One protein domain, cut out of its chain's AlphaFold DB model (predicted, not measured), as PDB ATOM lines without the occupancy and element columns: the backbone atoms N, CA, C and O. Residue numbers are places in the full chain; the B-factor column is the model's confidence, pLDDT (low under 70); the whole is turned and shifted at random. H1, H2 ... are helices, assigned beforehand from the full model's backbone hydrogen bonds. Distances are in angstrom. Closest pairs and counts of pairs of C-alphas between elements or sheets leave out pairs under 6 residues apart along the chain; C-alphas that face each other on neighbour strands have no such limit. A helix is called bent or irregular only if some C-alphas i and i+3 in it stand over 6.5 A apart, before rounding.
ATOM      1  N   PRO A  94     120.957 131.406 179.779       92.50
ATOM      2  CA  PRO A  94     121.429 131.154 178.423       92.50
ATOM      3  C   PRO A  94     120.462 131.752 177.396       92.50
ATOM      4  O   PRO A  94     119.255 131.645 177.574       92.50
ATOM      5  N   TYR A  95     120.993 132.337 176.321       93.31
ATOM      6  CA  TYR A  95     120.191 132.984 175.277       93.31
ATOM      7  C   TYR A  95     119.185 132.021 174.620       93.31
ATOM      8  O   TYR A  95     118.005 132.335 174.521       93.31
ATOM      9  N   GLU A  96     119.628 130.804 174.286       92.62
ATOM     10  CA  GLU A  96     118.798 129.753 173.666       92.62
ATOM     11  C   GLU A  96     117.650 129.251 174.562       92.62
ATOM     12  O   GLU A  96     116.655 128.736 174.065       92.62
ATOM     13  N   GLU A  97     117.789 129.371 175.886       89.75
ATOM     14  CA  GLU A  97     116.777 128.938 176.864       89.75
ATOM     15  C   GLU A  97     115.923 130.106 177.379       89.75
ATOM     16  O   GLU A  97     115.050 129.911 178.223       89.75
ATOM     17  N   ALA A  98     116.221 131.331 176.948       91.44
ATOM     18  CA  ALA A  98     115.553 132.532 177.412       91.44
ATOM     19  C   ALA A  98     114.256 132.770 176.630       91.44
ATOM     20  O   ALA A  98     114.228 132.623 175.411       91.44
ATOM     21  N   ASP A  99     113.204 133.210 177.323       92.38
ATOM     22  CA  ASP A  99     112.004 133.727 176.659       92.38
ATOM     23  C   ASP A  99     112.342 134.965 175.814       92.38
ATOM     24  O   ASP A  99     113.290 135.691 176.128       92.38
ATOM     25  N   SER A 100     111.523 135.254 174.798       94.00
ATOM     26  CA  SER A 100     111.733 136.376 173.864       94.00
ATOM     27  C   SER A 100     111.994 137.706 174.577       94.00
ATOM     28  O   SER A 100     112.965 138.390 174.278       94.00
ATOM     29  N   PHE A 101     111.216 138.014 175.616       94.25
ATOM     30  CA  PHE A 101     111.414 139.207 176.441       94.25
ATOM     31  C   PHE A 101     112.813 139.272 177.079       94.25
ATOM     32  O   PHE A 101     113.437 140.325 177.174       94.25
ATOM     33  N   CYS A 102     113.332 138.137 177.547       95.62
ATOM     34  CA  CYS A 102     114.659 138.103 178.142       95.62
ATOM     35  C   CYS A 102     115.775 138.105 177.090       95.62
ATOM     36  O   CYS A 102     116.897 138.490 177.424       95.62
ATOM     37  N   GLN A 103     115.512 137.652 175.865       96.00
ATOM     38  CA  GLN A 103     116.446 137.793 174.746       96.00
ATOM     39  C   GLN A 103     116.593 139.270 174.372       96.00
ATOM     40  O   GLN A 103     117.712 139.770 174.384       96.00
ATOM     41  N   GLU A 104     115.483 139.997 174.236       96.25
ATOM     42  CA  GLU A 104     115.487 141.444 173.976       96.25
ATOM     43  C   GLU A 104     116.292 142.213 175.039       96.25
ATOM     44  O   GLU A 104     117.196 142.978 174.711       96.25
ATOM     45  N   LEU A 105     116.073 141.934 176.330       95.94
ATOM     46  CA  LEU A 105     116.866 142.547 177.408       95.94
ATOM     47  C   LEU A 105     118.358 142.167 177.371       95.94
ATOM     48  O   LEU A 105     119.209 142.912 177.869       95.94
ATOM     49  N   GLN A 106     118.696 140.976 176.871       95.00
ATOM     50  CA  GLN A 106     120.092 140.572 176.697       95.00
ATOM     51  C   GLN A 106     120.742 141.326 175.539       95.00
ATOM     52  O   GLN A 106     121.883 141.768 175.700       95.00
ATOM     53  N   ASP A 107     120.018 141.519 174.441       95.62
ATOM     54  CA  ASP A 107     120.477 142.270 173.275       95.62
ATOM     55  C   ASP A 107     120.682 143.745 173.623       95.62
ATOM     56  O   ASP A 107     121.776 144.270 173.421       95.62
ATOM     57  N   GLU A 108     119.728 144.375 174.317       94.12
ATOM     58  CA  GLU A 108     119.883 145.744 174.829       94.12
ATOM     59  C   GLU A 108     121.145 145.892 175.698       94.12
ATOM     60  O   GLU A 108     121.889 146.871 175.607       94.12
ATOM     61  N   MET A 109     121.443 144.899 176.539       92.50
ATOM     62  CA  MET A 109     122.652 144.897 177.366       92.50
ATOM     63  C   MET A 109     123.942 144.751 176.550       92.50
ATOM     64  O   MET A 109     124.986 145.266 176.970       92.50
ATOM     65  N   VAL A 110     123.905 144.022 175.434       91.75
ATOM     66  CA  VAL A 110     125.030 143.909 174.498       91.75
ATOM     67  C   VAL A 110     125.224 145.233 173.769       91.75
ATOM     68  O   VAL A 110     126.346 145.746 173.769       91.75
ATOM     69  N   ASP A 111     124.150 145.836 173.275       90.44
ATOM     70  CA  ASP A 111     124.172 147.113 172.563       90.44
ATOM     71  C   ASP A 111     124.676 148.250 173.452       90.44
ATOM     72  O   ASP A 111     125.588 148.985 173.074       90.44
ATOM     73  N   LEU A 112     124.195 148.339 174.696       87.12
ATOM     74  CA  LEU A 112     124.687 149.318 175.670       87.12
ATOM     75  C   LEU A 112     126.189 149.159 175.941       87.12
ATOM     76  O   LEU A 112     126.907 150.146 176.120       87.12
ATOM     77  N   ARG A 113     126.697 147.922 175.983       85.00
ATOM     78  CA  ARG A 113     128.135 147.661 176.170       85.00
ATOM     79  C   ARG A 113     128.943 147.983 174.919       85.00
ATOM     80  O   ARG A 113     130.073 148.462 175.050       85.00
ATOM     81  N   ALA A 114     128.391 147.717 173.740       81.81
ATOM     82  CA  ALA A 114     129.001 148.062 172.464       81.81
ATOM     83  C   ALA A 114     129.104 149.587 172.315       81.81
ATOM     84  O   ALA A 114     130.204 150.091 172.092       81.81
ATOM     85  N   GLY A 115     128.019 150.321 172.584       78.19
ATOM     86  CA  GLY A 115     127.989 151.787 172.587       78.19
ATOM     87  C   GLY A 115     129.010 152.391 173.554       78.19
ATOM     88  O   GLY A 115     129.870 153.160 173.143       78.19
ATOM     89  N   GLN A 116     129.051 151.920 174.806       80.44
ATOM     90  CA  GLN A 116     130.073 152.361 175.769       80.44
ATOM     91  C   GLN A 116     131.511 152.072 175.323       80.44
ATOM     92  O   GLN A 116     132.445 152.710 175.810       80.44
ATOM     93  N   SER A 117     131.725 151.061 174.483       74.19
ATOM     94  CA  SER A 117     133.051 150.740 173.957       74.19
ATOM     95  C   SER A 117     133.419 151.663 172.795       74.19
ATOM     96  O   SER A 117     134.564 152.111 172.743       74.19
ATOM     97  N   ALA A 118     132.451 151.999 171.936       72.00
ATOM     98  CA  ALA A 118     132.597 152.997 170.880       72.00
ATOM     99  C   ALA A 118     132.890 154.391 171.464       72.00
ATOM    100  O   ALA A 118     133.922 154.975 171.141       72.00
ATOM    101  N   ASP A 119     132.111 154.839 172.456       72.44
ATOM    102  CA  ASP A 119     132.334 156.116 173.157       72.44
ATOM    103  C   ASP A 119     133.748 156.223 173.757       72.44
ATOM    104  O   ASP A 119     134.342 157.296 173.862       72.44
ATOM    105  N   ARG A 120     134.311 155.091 174.204       71.31
ATOM    106  CA  ARG A 120     135.676 155.047 174.750       71.31
ATOM    107  C   ARG A 120     136.748 155.070 173.672       71.31
ATOM    108  O   ARG A 120     137.847 155.538 173.966       71.31
ATOM    109  N   ALA A 121     136.463 154.536 172.489       70.94
ATOM    110  CA  ALA A 121     137.376 154.548 171.352       70.94
ATOM    111  C   ALA A 121     137.479 155.949 170.727       70.94
ATOM    112  O   ALA A 121     138.550 156.323 170.257       70.94
ATOM    113  N   GLU A 122     136.401 156.730 170.799       76.81
ATOM    114  CA  GLU A 122     136.291 158.070 170.206       76.81
ATOM    115  C   GLU A 122     136.598 159.210 171.191       76.81
ATOM    116  O   GLU A 122     136.409 160.380 170.879       76.81
ATOM    117  N   ALA A 123     137.089 158.909 172.395       82.31
ATOM    118  CA  ALA A 123     137.375 159.941 173.386       82.31
ATOM    119  C   ALA A 123     138.458 160.922 172.891       82.31
ATOM    120  O   ALA A 123     139.602 160.534 172.652       82.31
ATOM    121  N   GLU A 124     138.126 162.210 172.808       90.25
ATOM    122  CA  GLU A 124     139.037 163.270 172.363       90.25
ATOM    123  C   GLU A 124     139.671 164.044 173.525       90.25
ATOM    124  O   GLU A 124     139.155 164.124 174.643       90.25
ATOM    125  N   CYS A 125     140.834 164.644 173.268       90.81
ATOM    126  CA  CYS A 125     141.509 165.483 174.243       90.81
ATOM    127  C   CYS A 125     140.784 166.825 174.397       90.81
ATOM    128  O   CYS A 125     140.768 167.623 173.465       90.81
ATOM    129  N   GLU A 126     140.363 167.164 175.617       90.25
ATOM    130  CA  GLU A 126     139.663 168.432 175.908       90.25
ATOM    131  C   GLU A 126     140.473 169.707 175.590       90.25
ATOM    132  O   GLU A 126     139.923 170.803 175.571       90.25
ATOM    133  N   HIS A 127     141.788 169.592 175.364       91.44
ATOM    134  CA  HIS A 127     142.641 170.730 175.011       91.44
ATOM    135  C   HIS A 127     142.920 170.862 173.511       91.44
ATOM    136  O   HIS A 127     142.946 171.972 172.997       91.44
ATOM    137  N   CYS A 128     143.209 169.752 172.828       90.56
ATOM    138  CA  CYS A 128     143.720 169.771 171.451       90.56
ATOM    139  C   CYS A 128     142.919 168.901 170.483       90.56
ATOM    140  O   CYS A 128     143.361 168.718 169.356       90.56
ATOM    141  N   GLN A 129     141.796 168.330 170.937       89.50
ATOM    142  CA  GLN A 129     140.839 167.548 170.142       89.50
ATOM    143  C   GLN A 129     141.436 166.324 169.428       89.50
ATOM    144  O   GLN A 129     140.800 165.698 168.595       89.50
ATOM    145  N   THR A 130     142.665 165.931 169.771       89.50
ATOM    146  CA  THR A 130     143.266 164.698 169.251       89.50
ATOM    147  C   THR A 130     142.692 163.473 169.965       89.50
ATOM    148  O   THR A 130     142.416 163.559 171.171       89.50
ATOM    149  N   PRO A 131     142.553 162.330 169.270       87.19
ATOM    150  CA  PRO A 131     142.040 161.103 169.867       87.19
ATOM    151  C   PRO A 131     142.936 160.647 171.023       87.19
ATOM    152  O   PRO A 131     144.169 160.644 170.933       87.19
ATOM    153  N   VAL A 132     142.314 160.276 172.139       86.69
ATOM    154  CA  VAL A 132     143.003 159.835 173.348       86.69
ATOM    155  C   VAL A 132     143.123 158.312 173.334       86.69
ATOM    156  O   VAL A 132     142.111 157.616 173.310       86.69
ATOM    157  N   PRO A 133     144.343 157.753 173.427       76.31
ATOM    158  CA  PRO A 133     144.520 156.309 173.421       76.31
ATOM    159  C   PRO A 133     143.869 155.668 174.654       76.31
ATOM    160  O   PRO A 133     144.196 155.996 175.804       76.31
ATOM    161  N   TYR A 134     142.967 154.715 174.419       76.62
ATOM    162  CA  TYR A 134     142.316 153.948 175.475       76.62
ATOM    163  C   TYR A 134     143.288 152.929 176.090       76.62
ATOM    164  O   TYR A 134     143.769 152.016 175.425       76.62
ATOM    165  N   SER A 135     143.571 153.046 177.393       73.00
ATOM    166  CA  SER A 135     144.517 152.169 178.106       73.00
ATOM    167  C   SER A 135     143.915 150.843 178.601       73.00
ATOM    168  O   SER A 135     144.499 150.189 179.463       73.00
ATOM    169  N   GLY A 136     142.724 150.456 178.133       73.94
ATOM    170  CA  GLY A 136     142.088 149.170 178.462       73.94
ATOM    171  C   GLY A 136     141.460 149.065 179.859       73.94
ATOM    172  O   GLY A 136     140.680 148.147 180.105       73.94
ATOM    173  N   ARG A 137     141.764 149.981 180.787       74.31
ATOM    174  CA  ARG A 137     141.234 149.978 182.162       74.31
ATOM    175  C   ARG A 137     140.541 151.296 182.500       74.31
ATOM    176  O   ARG A 137     141.171 152.348 182.444       74.31
ATOM    177  N   GLY A 138     139.291 151.207 182.956       78.44
ATOM    178  CA  GLY A 138     138.535 152.335 183.509       78.44
ATOM    179  C   GLY A 138     138.043 153.340 182.462       78.44
ATOM    180  O   GLY A 138     137.868 153.006 181.294       78.44
ATOM    181  N   ARG A 139     137.778 154.574 182.907       78.25
ATOM    182  CA  ARG A 139     137.368 155.684 182.034       78.25
ATOM    183  C   ARG A 139     138.566 156.151 181.183       78.25
ATOM    184  O   ARG A 139     139.664 156.241 181.737       78.25
ATOM    185  N   PRO A 140     138.385 156.469 179.883       79.81
ATOM    186  CA  PRO A 140     139.437 157.054 179.053       79.81
ATOM    187  C   PRO A 140     139.998 158.329 179.694       79.81
ATOM    188  O   PRO A 140     139.316 159.031 180.448       79.81
ATOM    189  N   LYS A 141     141.277 158.613 179.425       85.00
ATOM    190  CA  LYS A 141     141.930 159.820 179.943       85.00
ATOM    191  C   LYS A 141     141.272 161.053 179.310       85.00
ATOM    192  O   LYS A 141     140.913 161.033 178.145       85.00
ATOM    193  N   ARG A 142     141.174 162.151 180.062       87.50
ATOM    194  CA  ARG A 142     140.661 163.440 179.544       87.50
ATOM    195  C   ARG A 142     141.641 164.154 178.604       87.50
ATOM    196  O   ARG A 142     141.267 165.031 177.835       87.50
ATOM    197  N   PHE A 143     142.924 163.808 178.698       90.25
ATOM    198  CA  PHE A 143     143.999 164.469 177.966       90.25
ATOM    199  C   PHE A 143     144.917 163.434 177.321       90.25
ATOM    200  O   PHE A 143     145.279 162.446 177.968       90.25
ATOM    201  N   CYS A 144     145.344 163.692 176.082       88.62
ATOM    202  CA  CYS A 144     146.255 162.813 175.345       88.62
ATOM    203  C   CYS A 144     147.672 162.791 175.949       88.62
ATOM    204  O   CYS A 144     148.369 161.782 175.867       88.62
ATOM    205  N   ALA A 145     148.091 163.875 176.614       89.31
ATOM    206  CA  ALA A 145     149.399 163.992 177.255       89.31
ATOM    207  C   ALA A 145     149.369 164.927 178.484       89.31
ATOM    208  O   ALA A 145     148.516 165.819 178.557       89.31
ATOM    209  N   PRO A 146     150.333 164.805 179.425       90.44
ATOM    210  CA  PRO A 146     150.451 165.710 180.574       90.44
ATOM    211  C   PRO A 146     150.552 167.189 180.180       90.44
ATOM    212  O   PRO A 146     149.938 168.033 180.823       90.44
ATOM    213  N   ARG A 147     151.238 167.500 179.071       91.94
ATOM    214  CA  ARG A 147     151.341 168.869 178.531       91.94
ATOM    215  C   ARG A 147     149.974 169.497 178.230       91.94
ATOM    216  O   ARG A 147     149.749 170.650 178.577       91.94
ATOM    217  N   CYS A 148     149.050 168.723 177.657       92.25
ATOM    218  CA  CYS A 148     147.703 169.182 177.313       92.25
ATOM    219  C   CYS A 148     146.860 169.412 178.567       92.25
ATOM    220  O   CYS A 148     146.117 170.385 178.633       92.25
ATOM    221  N   ARG A 149     147.039 168.569 179.595       91.56
ATOM    222  CA  ARG A 149     146.440 168.787 180.916       91.56
ATOM    223  C   ARG A 149     146.907 170.118 181.508       91.56
ATOM    224  O   ARG A 149     146.082 170.929 181.909       91.56
ATOM    225  N   THR A 150     148.217 170.351 181.555       92.06
ATOM    226  CA  THR A 150     148.773 171.586 182.123       92.06
ATOM    227  C   THR A 150     148.322 172.826 181.356       92.06
ATOM    228  O   THR A 150     147.938 173.811 181.979       92.06
ATOM    229  N   ALA A 151     148.325 172.775 180.023       90.50
ATOM    230  CA  ALA A 151     147.876 173.878 179.180       90.50
ATOM    231  C   ALA A 151     146.387 174.203 179.384       90.50
ATOM    232  O   ALA A 151     146.038 175.368 179.555       90.50
ATOM    233  N   PHE A 152     145.531 173.179 179.462       92.56
ATOM    234  CA  PHE A 152     144.103 173.341 179.728       92.56
ATOM    235  C   PHE A 152     143.827 174.046 181.062       92.56
ATOM    236  O   PHE A 152     143.130 175.054 181.095       92.56
ATOM    237  N   TYR A 153     144.416 173.574 182.165       91.06
ATOM    238  CA  TYR A 153     144.184 174.190 183.478       91.06
ATOM    239  C   TYR A 153     144.795 175.592 183.602       91.06
ATOM    240  O   TYR A 153     144.193 176.459 184.234       91.06
ATOM    241  N   ARG A 154     145.937 175.852 182.945       89.00
ATOM    242  CA  ARG A 154     146.502 177.208 182.845       89.00
ATOM    243  C   ARG A 154     145.562 178.161 182.111       89.00
ATOM    244  O   ARG A 154     145.377 179.280 182.576       89.00
ATOM    245  N   ALA A 155     144.949 177.718 181.012       86.81
ATOM    246  CA  ALA A 155     143.965 178.515 180.276       86.81
ATOM    247  C   ALA A 155     142.708 178.815 181.114       86.81
ATOM    248  O   ALA A 155     142.099 179.865 180.949       86.81
ATOM    249  N   GLN A 156     142.354 177.933 182.053       85.94
ATOM    250  CA  GLN A 156     141.239 178.134 182.985       85.94
ATOM    251  C   GLN A 156     141.594 178.971 184.225       85.94
ATOM    252  O   GLN A 156     140.750 179.149 185.099       85.94
ATOM    253  N   GLY A 157     142.834 179.457 184.355       79.94
ATOM    254  CA  GLY A 157     143.277 180.202 185.539       79.94
ATOM    255  C   GLY A 157     143.370 179.356 186.817       79.94
ATOM    256  O   GLY A 157     143.558 179.898 187.906       79.94
TER     257      GLY A 157
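This is residues 94 to 157 of the 160 residues of an uncharacterized protein of Streptomyces sp. CNZ279 (UniProt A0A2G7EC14). One long straight helix, H1, makes a shaft, and after its last residue, Ala 121, residues 122 to 145 open into a looped head, with the short helix H2 set crosswise at the outer side of that head. Residues 94 to 99 make a short turn before the shaft, and the stretch of H1 from residue 108 to 116 stands free between the two ends. The printed part has 64 residues with two named helices, H1 then H2, and no named strand; the class is all helix, with 32 of the 64 residues in the helices. The whole is extended, with a radius of gyration of the C-alphas of 18.2 A, and its spans of 57 by 20 by 15 A make a rod.

The printed part begins at Pro 94, with its C-alpha at (121.429, 131.154, 178.423). H1 is residues 100 to 121, 31.5 A from first to last C-alpha, and begins at C-alpha 100, (111.733, 136.376, 173.864). H2 is residues 146 to 155, 14.4 A long by the same measure, and ends at C-alpha 155, (143.965, 178.515, 180.276).

H1 and H2 are apart, with no C-alpha of the one within 8 A of the other. A long link of 24 residues, 122 to 145, joins them. In H1 and H2 every O i to N i+4 pair is within hydrogen-bond range. Neither helix is bent.

The two C-alphas farthest apart are those of Glu 97 and Gly 157, at 58.4 A. The C-alphas of residues 122 to 145 lie 6 to 18 A from the mean of all C-alphas. The printed part has no cut. The mean pLDDT of the printed part is 86.7, and no printed residue is under 70 in this predicted model.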